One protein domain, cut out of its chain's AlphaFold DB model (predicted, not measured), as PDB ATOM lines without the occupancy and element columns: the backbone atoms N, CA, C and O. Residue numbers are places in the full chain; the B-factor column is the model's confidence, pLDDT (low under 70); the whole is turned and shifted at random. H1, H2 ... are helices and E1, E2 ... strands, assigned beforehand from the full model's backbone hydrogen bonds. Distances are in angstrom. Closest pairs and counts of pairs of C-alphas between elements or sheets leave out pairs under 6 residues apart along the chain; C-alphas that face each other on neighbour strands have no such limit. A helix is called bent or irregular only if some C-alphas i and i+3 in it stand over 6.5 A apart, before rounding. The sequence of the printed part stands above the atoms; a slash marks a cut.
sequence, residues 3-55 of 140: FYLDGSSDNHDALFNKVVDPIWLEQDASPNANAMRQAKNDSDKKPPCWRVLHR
ATOM      1  N   PHE A   3     -30.015 -53.637 -31.179       88.44
ATOM      2  CA  PHE A   3     -28.565 -53.576 -31.362       88.44
ATOM      3  C   PHE A   3     -28.068 -52.136 -31.258       88.44
ATOM      4  O   PHE A   3     -28.676 -51.230 -31.833       88.44
ATOM      5  N   TYR A   4     -26.946 -51.942 -30.568       87.94
ATOM      6  CA  TYR A   4     -26.199 -50.689 -30.587       87.94
ATOM      7  C   TYR A   4     -25.212 -50.727 -31.751       87.94
ATOM      8  O   TYR A   4     -24.422 -51.663 -31.862       87.94
ATOM      9  N   LEU A   5     -25.301 -49.739 -32.634       86.00
ATOM     10  CA  LEU A   5     -24.379 -49.562 -33.748       86.00
ATOM     11  C   LEU A   5     -23.298 -48.555 -33.355       86.00
ATOM     12  O   LEU A   5     -23.575 -47.603 -32.620       86.00
ATOM     13  N   ASP A   6     -22.087 -48.768 -33.867       87.00
ATOM     14  CA  ASP A   6     -20.958 -47.875 -33.620       87.00
ATOM     15  C   ASP A   6     -21.228 -46.450 -34.143       87.00
ATOM     16  O   ASP A   6     -22.083 -46.217 -35.009       87.00
ATOM     17  N   GLY A   7     -20.522 -45.480 -33.568       87.12
ATOM     18  CA  GLY A   7     -20.654 -44.073 -33.912       87.12
ATOM     19  C   GLY A   7     -20.105 -43.795 -35.308       87.12
ATOM     20  O   GLY A   7     -18.983 -44.170 -35.623       87.12
ATOM     21  N   SER A   8     -20.874 -43.093 -36.139       87.75
ATOM     22  CA  SER A   8     -20.416 -42.635 -37.458       87.75
ATOM     23  C   SER A   8     -20.875 -41.203 -37.714       87.75
ATOM     24  O   SER A   8     -21.971 -40.819 -37.300       87.75
ATOM     25  N   SER A   9     -20.052 -40.411 -38.404       87.00
ATOM     26  CA  SER A   9     -20.421 -39.065 -38.862       87.00
ATOM     27  C   SER A   9     -21.563 -39.104 -39.881       87.00
ATOM     28  O   SER A   9     -22.390 -38.198 -39.915       87.00
ATOM     29  N   ASP A  10     -21.695 -40.190 -40.648       88.06
ATOM     30  CA  ASP A  10     -22.795 -40.366 -41.608       88.06
ATOM     31  C   ASP A  10     -24.160 -40.443 -40.907       88.06
ATOM     32  O   ASP A  10     -25.195 -40.077 -41.468       88.06
ATOM     33  N   ASN A  11     -24.179 -40.903 -39.650       88.38
ATOM     34  CA  ASN A  11     -25.402 -40.982 -38.854       88.38
ATOM     35  C   ASN A  11     -25.932 -39.592 -38.482       88.38
ATOM     36  O   ASN A  11     -27.149 -39.425 -38.399       88.38
ATOM     37  N   HIS A  12     -25.042 -38.613 -38.295       88.12
ATOM     38  CA  HIS A  12     -25.415 -37.219 -38.062       88.12
ATOM     39  C   HIS A  12     -26.165 -36.661 -39.278       88.12
ATOM     40  O   HIS A  12     -27.282 -36.158 -39.153       88.12
ATOM     41  N   ASP A  13     -25.603 -36.837 -40.476       87.94
ATOM     42  CA  ASP A  13     -26.241 -36.393 -41.718       87.94
ATOM     43  C   ASP A  13     -27.569 -37.129 -41.962       87.94
ATOM     44  O   ASP A  13     -28.556 -36.522 -42.380       87.94
ATOM     45  N   ALA A  14     -27.641 -38.429 -41.662       89.19
ATOM     46  CA  ALA A  14     -28.875 -39.200 -41.791       89.19
ATOM     47  C   ALA A  14     -29.982 -38.734 -40.826       89.19
ATOM     48  O   ALA A  14     -31.153 -38.759 -41.206       89.19
ATOM     49  N   LEU A  15     -29.638 -38.309 -39.604       89.38
ATOM     50  CA  LEU A  15     -30.601 -37.793 -38.629       89.38
ATOM     51  C   LEU A  15     -31.319 -36.555 -39.181       89.38
ATOM     52  O   LEU A  15     -32.547 -36.546 -39.260       89.38
ATOM     53  N   PHE A  16     -30.565 -35.547 -39.622       90.06
ATOM     54  CA  PHE A  16     -31.140 -34.272 -40.064       90.06
ATOM     55  C   PHE A  16     -31.741 -34.309 -41.470       90.06
ATOM     56  O   PHE A  16     -32.672 -33.560 -41.736       90.06
ATOM     57  N   ASN A  17     -31.246 -35.175 -42.360       89.88
ATOM     58  CA  ASN A  17     -31.736 -35.233 -43.741       89.88
ATOM     59  C   ASN A  17     -32.877 -36.240 -43.954       89.88
ATOM     60  O   ASN A  17     -33.534 -36.186 -44.991       89.88
ATOM     61  N   LYS A  18     -33.073 -37.210 -43.046       91.50
ATOM     62  CA  LYS A  18     -34.050 -38.303 -43.245       91.50
ATOM     63  C   LYS A  18     -35.011 -38.540 -42.087       91.50
ATOM     64  O   LYS A  18     -36.076 -39.098 -42.326       91.50
ATOM     65  N   VAL A  19     -34.620 -38.235 -40.848       90.25
ATOM     66  CA  VAL A  19     -35.395 -38.621 -39.653       90.25
ATOM     67  C   VAL A  19     -36.133 -37.429 -39.056       90.25
ATOM     68  O   VAL A  19     -37.303 -37.556 -38.706       90.25
ATOM     69  N   VAL A  20     -35.455 -36.290 -38.919       91.69
ATOM     70  CA  VAL A  20     -36.049 -35.063 -38.378       91.69
ATOM     71  C   VAL A  20     -36.879 -34.378 -39.462       91.69
ATOM     72  O   VAL A  20     -36.410 -34.201 -40.583       91.69
ATOM     73  N   ASP A  21     -38.101 -33.975 -39.117       94.31
ATOM     74  CA  ASP A  21     -38.956 -33.179 -39.999       94.31
ATOM     75  C   ASP A  21     -38.383 -31.751 -40.142       94.31
ATOM     76  O   ASP A  21     -38.235 -31.052 -39.129       94.31
ATOM     77  N   PRO A  22     -38.054 -31.296 -41.368       92.44
ATOM     78  CA  PRO A  22     -37.499 -29.964 -41.589       92.44
ATOM     79  C   PRO A  22     -38.481 -28.842 -41.236       92.44
ATOM     80  O   PRO A  22     -38.055 -27.815 -40.712       92.44
ATOM     81  N   ILE A  23     -39.788 -29.033 -41.453       94.19
ATOM     82  CA  ILE A  23     -40.803 -28.007 -41.171       94.19
ATOM     83  C   ILE A  23     -40.883 -27.776 -39.665       94.19
ATOM     84  O   ILE A  23     -40.845 -26.635 -39.206       94.19
ATOM     85  N   TRP A  24     -40.927 -28.862 -38.891       95.44
ATOM     86  CA  TRP A  24     -40.890 -28.793 -37.434       95.44
ATOM     87  C   TRP A  24     -39.617 -28.101 -36.938       95.44
ATOM     88  O   TRP A  24     -39.684 -27.198 -36.105       95.44
ATOM     89  N   LEU A  25     -38.457 -28.483 -37.479       93.88
ATOM     90  CA  LEU A  25     -37.173 -27.942 -37.045       93.88
ATOM     91  C   LEU A  25     -37.050 -26.429 -37.300       93.88
ATOM     92  O   LEU A  25     -36.460 -25.719 -36.483       93.88
ATOM     93  N   GLU A  26     -37.592 -25.937 -38.415       91.44
ATOM     94  CA  GLU A  26     -37.500 -24.533 -38.830       91.44
ATOM     95  C   GLU A  26     -38.581 -23.638 -38.214       91.44
ATOM     96  O   GLU A  26     -38.297 -22.486 -37.883       91.44
ATOM     97  N   GLN A  27     -39.806 -24.149 -38.063       93.56
ATOM     98  CA  GLN A  27     -40.978 -23.329 -37.735       93.56
ATOM     99  C   GLN A  27     -41.431 -23.453 -36.277       93.56
ATOM    100  O   GLN A  27     -42.069 -22.532 -35.767       93.56
ATOM    101  N   ASP A  28     -41.114 -24.554 -35.587       94.06
ATOM    102  CA  ASP A  28     -41.508 -24.734 -34.189       94.06
ATOM    103  C   ASP A  28     -40.569 -23.960 -33.238       94.06
ATOM    104  O   ASP A  28     -39.334 -24.005 -33.329       94.06
ATOM    105  N   ALA A  29     -41.179 -23.241 -32.293       93.12
ATOM    106  CA  ALA A  29     -40.507 -22.477 -31.246       93.12
ATOM    107  C   ALA A  29     -40.322 -23.278 -29.942       93.12
ATOM    108  O   ALA A  29     -39.808 -22.737 -28.959       93.12
ATOM    109  N   SER A  30     -40.730 -24.553 -29.910       95.81
ATOM    110  CA  SER A  30     -40.572 -25.413 -28.740       95.81
ATOM    111  C   SER A  30     -39.099 -25.531 -28.296       95.81
ATOM    112  O   SER A  30     -38.181 -25.502 -29.126       95.81
ATOM    113  N   PRO A  31     -38.824 -25.688 -26.984       95.44
ATOM    114  CA  PRO A  31     -37.457 -25.843 -26.474       95.44
ATOM    115  C   PRO A  31     -36.674 -26.969 -27.165       95.44
ATOM    116  O   PRO A  31     -35.474 -26.835 -27.401       95.44
ATOM    117  N   ASN A  32     -37.366 -28.044 -27.552       94.62
ATOM    118  CA  ASN A  32     -36.777 -29.187 -28.240       94.62
ATOM    119  C   ASN A  32     -36.323 -28.828 -29.660       94.62
ATOM    120  O   ASN A  32     -35.196 -29.151 -30.026       94.62
ATOM    121  N   ALA A  33     -37.151 -28.125 -30.441       93.75
ATOM    122  CA  ALA A  33     -36.778 -27.674 -31.783       93.75
ATOM    123  C   ALA A  33     -35.574 -26.714 -31.737       93.75
ATOM    124  O   ALA A  33     -34.644 -26.837 -32.536       93.75
ATOM    125  N   ASN A  34     -35.532 -25.816 -30.744       93.19
ATOM    126  CA  ASN A  34     -34.395 -24.915 -30.528       93.19
ATOM    127  C   ASN A  34     -33.095 -25.674 -30.201       93.19
ATOM    128  O   ASN A  34     -32.064 -25.404 -30.818       93.19
ATOM    129  N   ALA A  35     -33.136 -26.636 -29.273       91.69
ATOM    130  CA  ALA A  35     -31.979 -27.475 -28.946       91.69
ATOM    131  C   ALA A  35     -31.501 -28.279 -30.166       91.69
ATOM    132  O   ALA A  35     -30.301 -28.409 -30.415       91.69
ATOM    133  N   MET A  36     -32.441 -28.763 -30.979       90.81
ATOM    134  CA  MET A  36     -32.126 -29.547 -32.167       90.81
ATOM    135  C   MET A  36     -31.495 -28.694 -33.278       90.81
ATOM    136  O   MET A  36     -30.577 -29.152 -33.960       90.81
ATOM    137  N   ARG A  37     -31.900 -27.421 -33.409       90.94
ATOM    138  CA  ARG A  37     -31.233 -26.441 -34.282       90.94
ATOM    139  C   ARG A  37     -29.812 -26.119 -33.824       90.94
ATOM    140  O   ARG A  37     -28.924 -26.016 -34.666       90.94
ATOM    141  N   GLN A  38     -29.576 -25.998 -32.517       88.38
ATOM    142  CA  GLN A  38     -28.224 -25.792 -31.979       88.38
ATOM    143  C   GLN A  38     -27.308 -26.968 -32.333       88.38
ATOM    144  O   GLN A  38     -26.254 -26.758 -32.922       88.38
ATOM    145  N   ALA A  39     -27.766 -28.199 -32.090       87.00
ATOM    146  CA  ALA A  39     -27.016 -29.403 -32.441       87.00
ATOM    147  C   ALA A  39     -26.782 -29.548 -33.958       87.00
ATOM    148  O   ALA A  39     -25.740 -30.054 -34.363       87.00
ATOM    149  N   LYS A  40     -27.709 -29.074 -34.807       85.12
ATOM    150  CA  LYS A  40     -27.512 -29.029 -36.266       85.12
ATOM    151  C   LYS A  40     -26.427 -28.033 -36.674       85.12
ATOM    152  O   LYS A  40     -25.692 -28.310 -37.610       85.12
ATOM    153  N   ASN A  41     -26.346 -26.876 -36.021       71.62
ATOM    154  CA  ASN A  41     -25.412 -25.809 -36.397       71.62
ATOM    155  C   ASN A  41     -23.955 -26.108 -36.004       71.62
ATOM    156  O   ASN A  41     -23.045 -25.523 -36.582       71.62
ATOM    157  N   ASP A  42     -23.718 -27.080 -35.120       70.00
ATOM    158  CA  ASP A  42     -22.389 -27.663 -34.884       70.00
ATOM    159  C   ASP A  42     -21.916 -28.581 -36.044       70.00
ATOM    160  O   ASP A  42     -20.889 -29.261 -35.936       70.00
ATOM    161  N   SER A  43     -22.638 -28.596 -37.179       60.00
ATOM    162  CA  SER A  43     -22.419 -29.482 -38.333       60.00
ATOM    163  C   SER A  43     -21.044 -29.398 -38.979       60.00
ATOM    164  O   SER A  43     -20.668 -30.357 -39.642       60.00
ATOM    165  N   ASP A  44     -20.271 -28.324 -38.797       66.88
ATOM    166  CA  ASP A  44     -18.889 -28.280 -39.306       66.88
ATOM    167  C   ASP A  44     -18.013 -29.375 -38.676       66.88
ATOM    168  O   ASP A  44     -17.020 -29.800 -39.263       66.88
ATOM    169  N   LYS A  45     -18.395 -29.882 -37.496       73.00
ATOM    170  CA  LYS A  45     -17.664 -30.930 -36.774       73.00
ATOM    171  C   LYS A  45     -18.221 -32.340 -36.985       73.00
ATOM    172  O   LYS A  45     -17.544 -33.280 -36.580       73.00
ATOM    173  N   LYS A  46     -19.424 -32.486 -37.572       79.44
ATOM    174  CA  LYS A  46     -20.170 -33.753 -37.782       79.44
ATOM    175  C   LYS A  46     -19.809 -34.852 -36.764       79.44
ATOM    176  O   LYS A  46     -19.187 -35.851 -37.141       79.44
ATOM    177  N   PRO A  47     -20.133 -34.669 -35.470       82.56
ATOM    178  CA  PRO A  47     -19.698 -35.601 -34.437       82.56
ATOM    179  C   PRO A  47     -20.217 -37.022 -34.723       82.56
ATOM    180  O   PRO A  47     -21.323 -37.172 -35.250       82.56
ATOM    181  N   PRO A  48     -19.456 -38.076 -34.376       83.88
ATOM    182  CA  PRO A  48     -19.911 -39.446 -34.569       83.88
ATOM    183  C   PRO A  48     -21.155 -39.712 -33.711       83.88
ATOM    184  O   PRO A  48     -21.096 -39.670 -32.482       83.88
ATOM    185  N   CYS A  49     -22.293 -39.989 -34.354       86.06
ATOM    186  CA  CYS A  49     -23.552 -40.270 -33.664       86.06
ATOM    187  C   CYS A  49     -23.797 -41.777 -33.570       86.06
ATOM    188  O   CYS A  49     -23.709 -42.493 -34.574       86.06
ATOM    189  N   TRP A  50     -24.167 -42.256 -32.380       85.50
ATOM    190  CA  TRP A  50     -24.625 -43.631 -32.180       85.50
ATOM    191  C   TRP A  50     -26.038 -43.831 -32.727       85.50
ATOM    192  O   TRP A  50     -26.877 -42.928 -32.678       85.50
ATOM    193  N   ARG A  51     -26.327 -45.039 -33.219       86.19
ATOM    194  CA  ARG A  51     -27.681 -45.441 -33.622       86.19
ATOM    195  C   ARG A  51     -28.079 -46.743 -32.953       86.19
ATOM    196  O   ARG A  51     -27.265 -47.639 -32.754       86.19
ATOM    197  N   VAL A  52     -29.368 -46.848 -32.660       88.38
ATOM    198  CA  VAL A  52     -29.980 -48.070 -32.151       88.38
ATOM    199  C   VAL A  52     -30.808 -48.688 -33.269       88.38
ATOM    200  O   VAL A  52     -31.748 -48.072 -33.768       88.38
ATOM    201  N   LEU A  53     -30.463 -49.912 -33.668       85.94
ATOM    202  CA  LEU A  53     -31.259 -50.701 -34.601       85.94
ATOM    203  C   LEU A  53     -32.200 -51.605 -33.809       85.94
ATOM    204  O   LEU A  53     -31.768 -52.565 -33.169       85.94
ATOM    205  N   HIS A  54     -33.496 -51.324 -33.884       89.00
ATOM    206  CA  HIS A  54     -34.517 -52.186 -33.306       89.00
ATOM    207  C   HIS A  54     -35.190 -53.018 -34.401       89.00
ATOM    208  O   HIS A  54     -35.986 -52.516 -35.191       89.00
ATOM    209  N   ARG A  55     -34.868 -54.314 -34.457       88.38
ATOM    210  CA  ARG A  55     -35.533 -55.273 -35.343       88.38
ATOM    211  C   ARG A  55     -36.809 -55.780 -34.679       88.38
ATOM    212  O   ARG A  55     -36.741 -56.503 -33.678       88.38
TER     213      ARG A  55
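What this domain is: This is residues 3 to 55 of the 140 residues of an uncharacterized protein of Candidatus Kentron sp. UNK (UniProt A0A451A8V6). What does this model look like at first sight? A ribbon of two antiparallel strands, E1 beside E2, makes one end of a loose loop of helices: H1 packs on E2 near where that strand begins, and H3, the longest helix, comes back from the far end, running opposite ways to H1. Short H2 packs on the first part of H3 at that far end, where residues 27 to 32 stick out. What is it built of? The printed part has 53 residues, with two named strands and three named helices in the order E1, H1, H2, H3, E2; the sheet's order is E1 - E2, antiparallel, and the class is mixed, helices and strands. How compact is it? It is only just loose, close to compact, with a radius of gyration of the C-alphas of 12.0 A and spans of 33 by 28 by 17 A.

How they stand to each other: How do the two strands pair? E1, residues 3 to 8, and E2, residues 49 to 54, are antiparallel neighbours, with 156 degrees between their N-to-C directions. The C-alphas of Tyr 4 and Val 52 face each other at 4.9 A; N 5 and O 51 are within hydrogen-bond range at 2.9 A, and so are N 49 and O 8 at 3.1 A. What comes near this sheet? H1, residues 9 to 19, has 6 pairs of C-alphas within 8 A of E2, the closest being those of Asn 11 and Cys 49, 5.6 A apart. How do the helices stand to each other? H1 and H3, residues 31 to 45, are close but not clearly touching, opposite ways at a steep tilt of 38 degrees, and their closest C-alphas are those of Phe 16 and Lys 40, 7.4 A apart. H2, residues 22 to 27, touches H3, which touches it with its residues 33 to 37 alone; the closest C-alphas, of Leu 25 and Ala 33, are 5.3 A apart, and the two run opposite ways at a steep tilt of 60 degrees. H1 and H2 are close but not clearly touching, with the C-alphas of Phe 16 and Pro 22 closest at 7.8 A, and are about perpendicular at 72 degrees, only just past steep. Which parts stay apart, and how do the helices' backbones read? H2 is apart from E1 and from E2, and H3 is apart from E1. Each O i to N i+4 pair of H2 is within hydrogen-bond range, against 6 of 7 in H1 and 8 of 11 in H3.

Where its parts are: Where are the strands? E1 begins at C-alpha 3, (-28.565, -53.576, -31.362), and measures 14.9 A from first to last C-alpha. E2 measures 16.2 A and ends at C-alpha 54, (-34.517, -52.186, -33.306). Where are the helices? H3 starts at C-alpha 31, (-37.457, -25.843, -26.474), and measures 22.9 A; it is irregular, with C-alphas 41 and 44 7.6 A apart. H1 measures 15.0 A and is neither bent nor irregular, but only just: C-alphas 16 and 19 are 6.1 A apart. H2 measures 8.4 A.

The domain as a whole: How large is it? The two C-alphas farthest apart are those of Ala 29 and Arg 55, at 33.4 A, while the first and last printed C-alphas, of Phe 3 and Arg 55, are 8.2 A apart. Are there cuts or long links? The printed part has no cut, and the links E1 to H1, H1 to H2, H2 to H3 and H3 to E2 are tight. Where is confidence low? The mean pLDDT of the printed part is 87.6, and residues 43 to 44, in H3, are under 70.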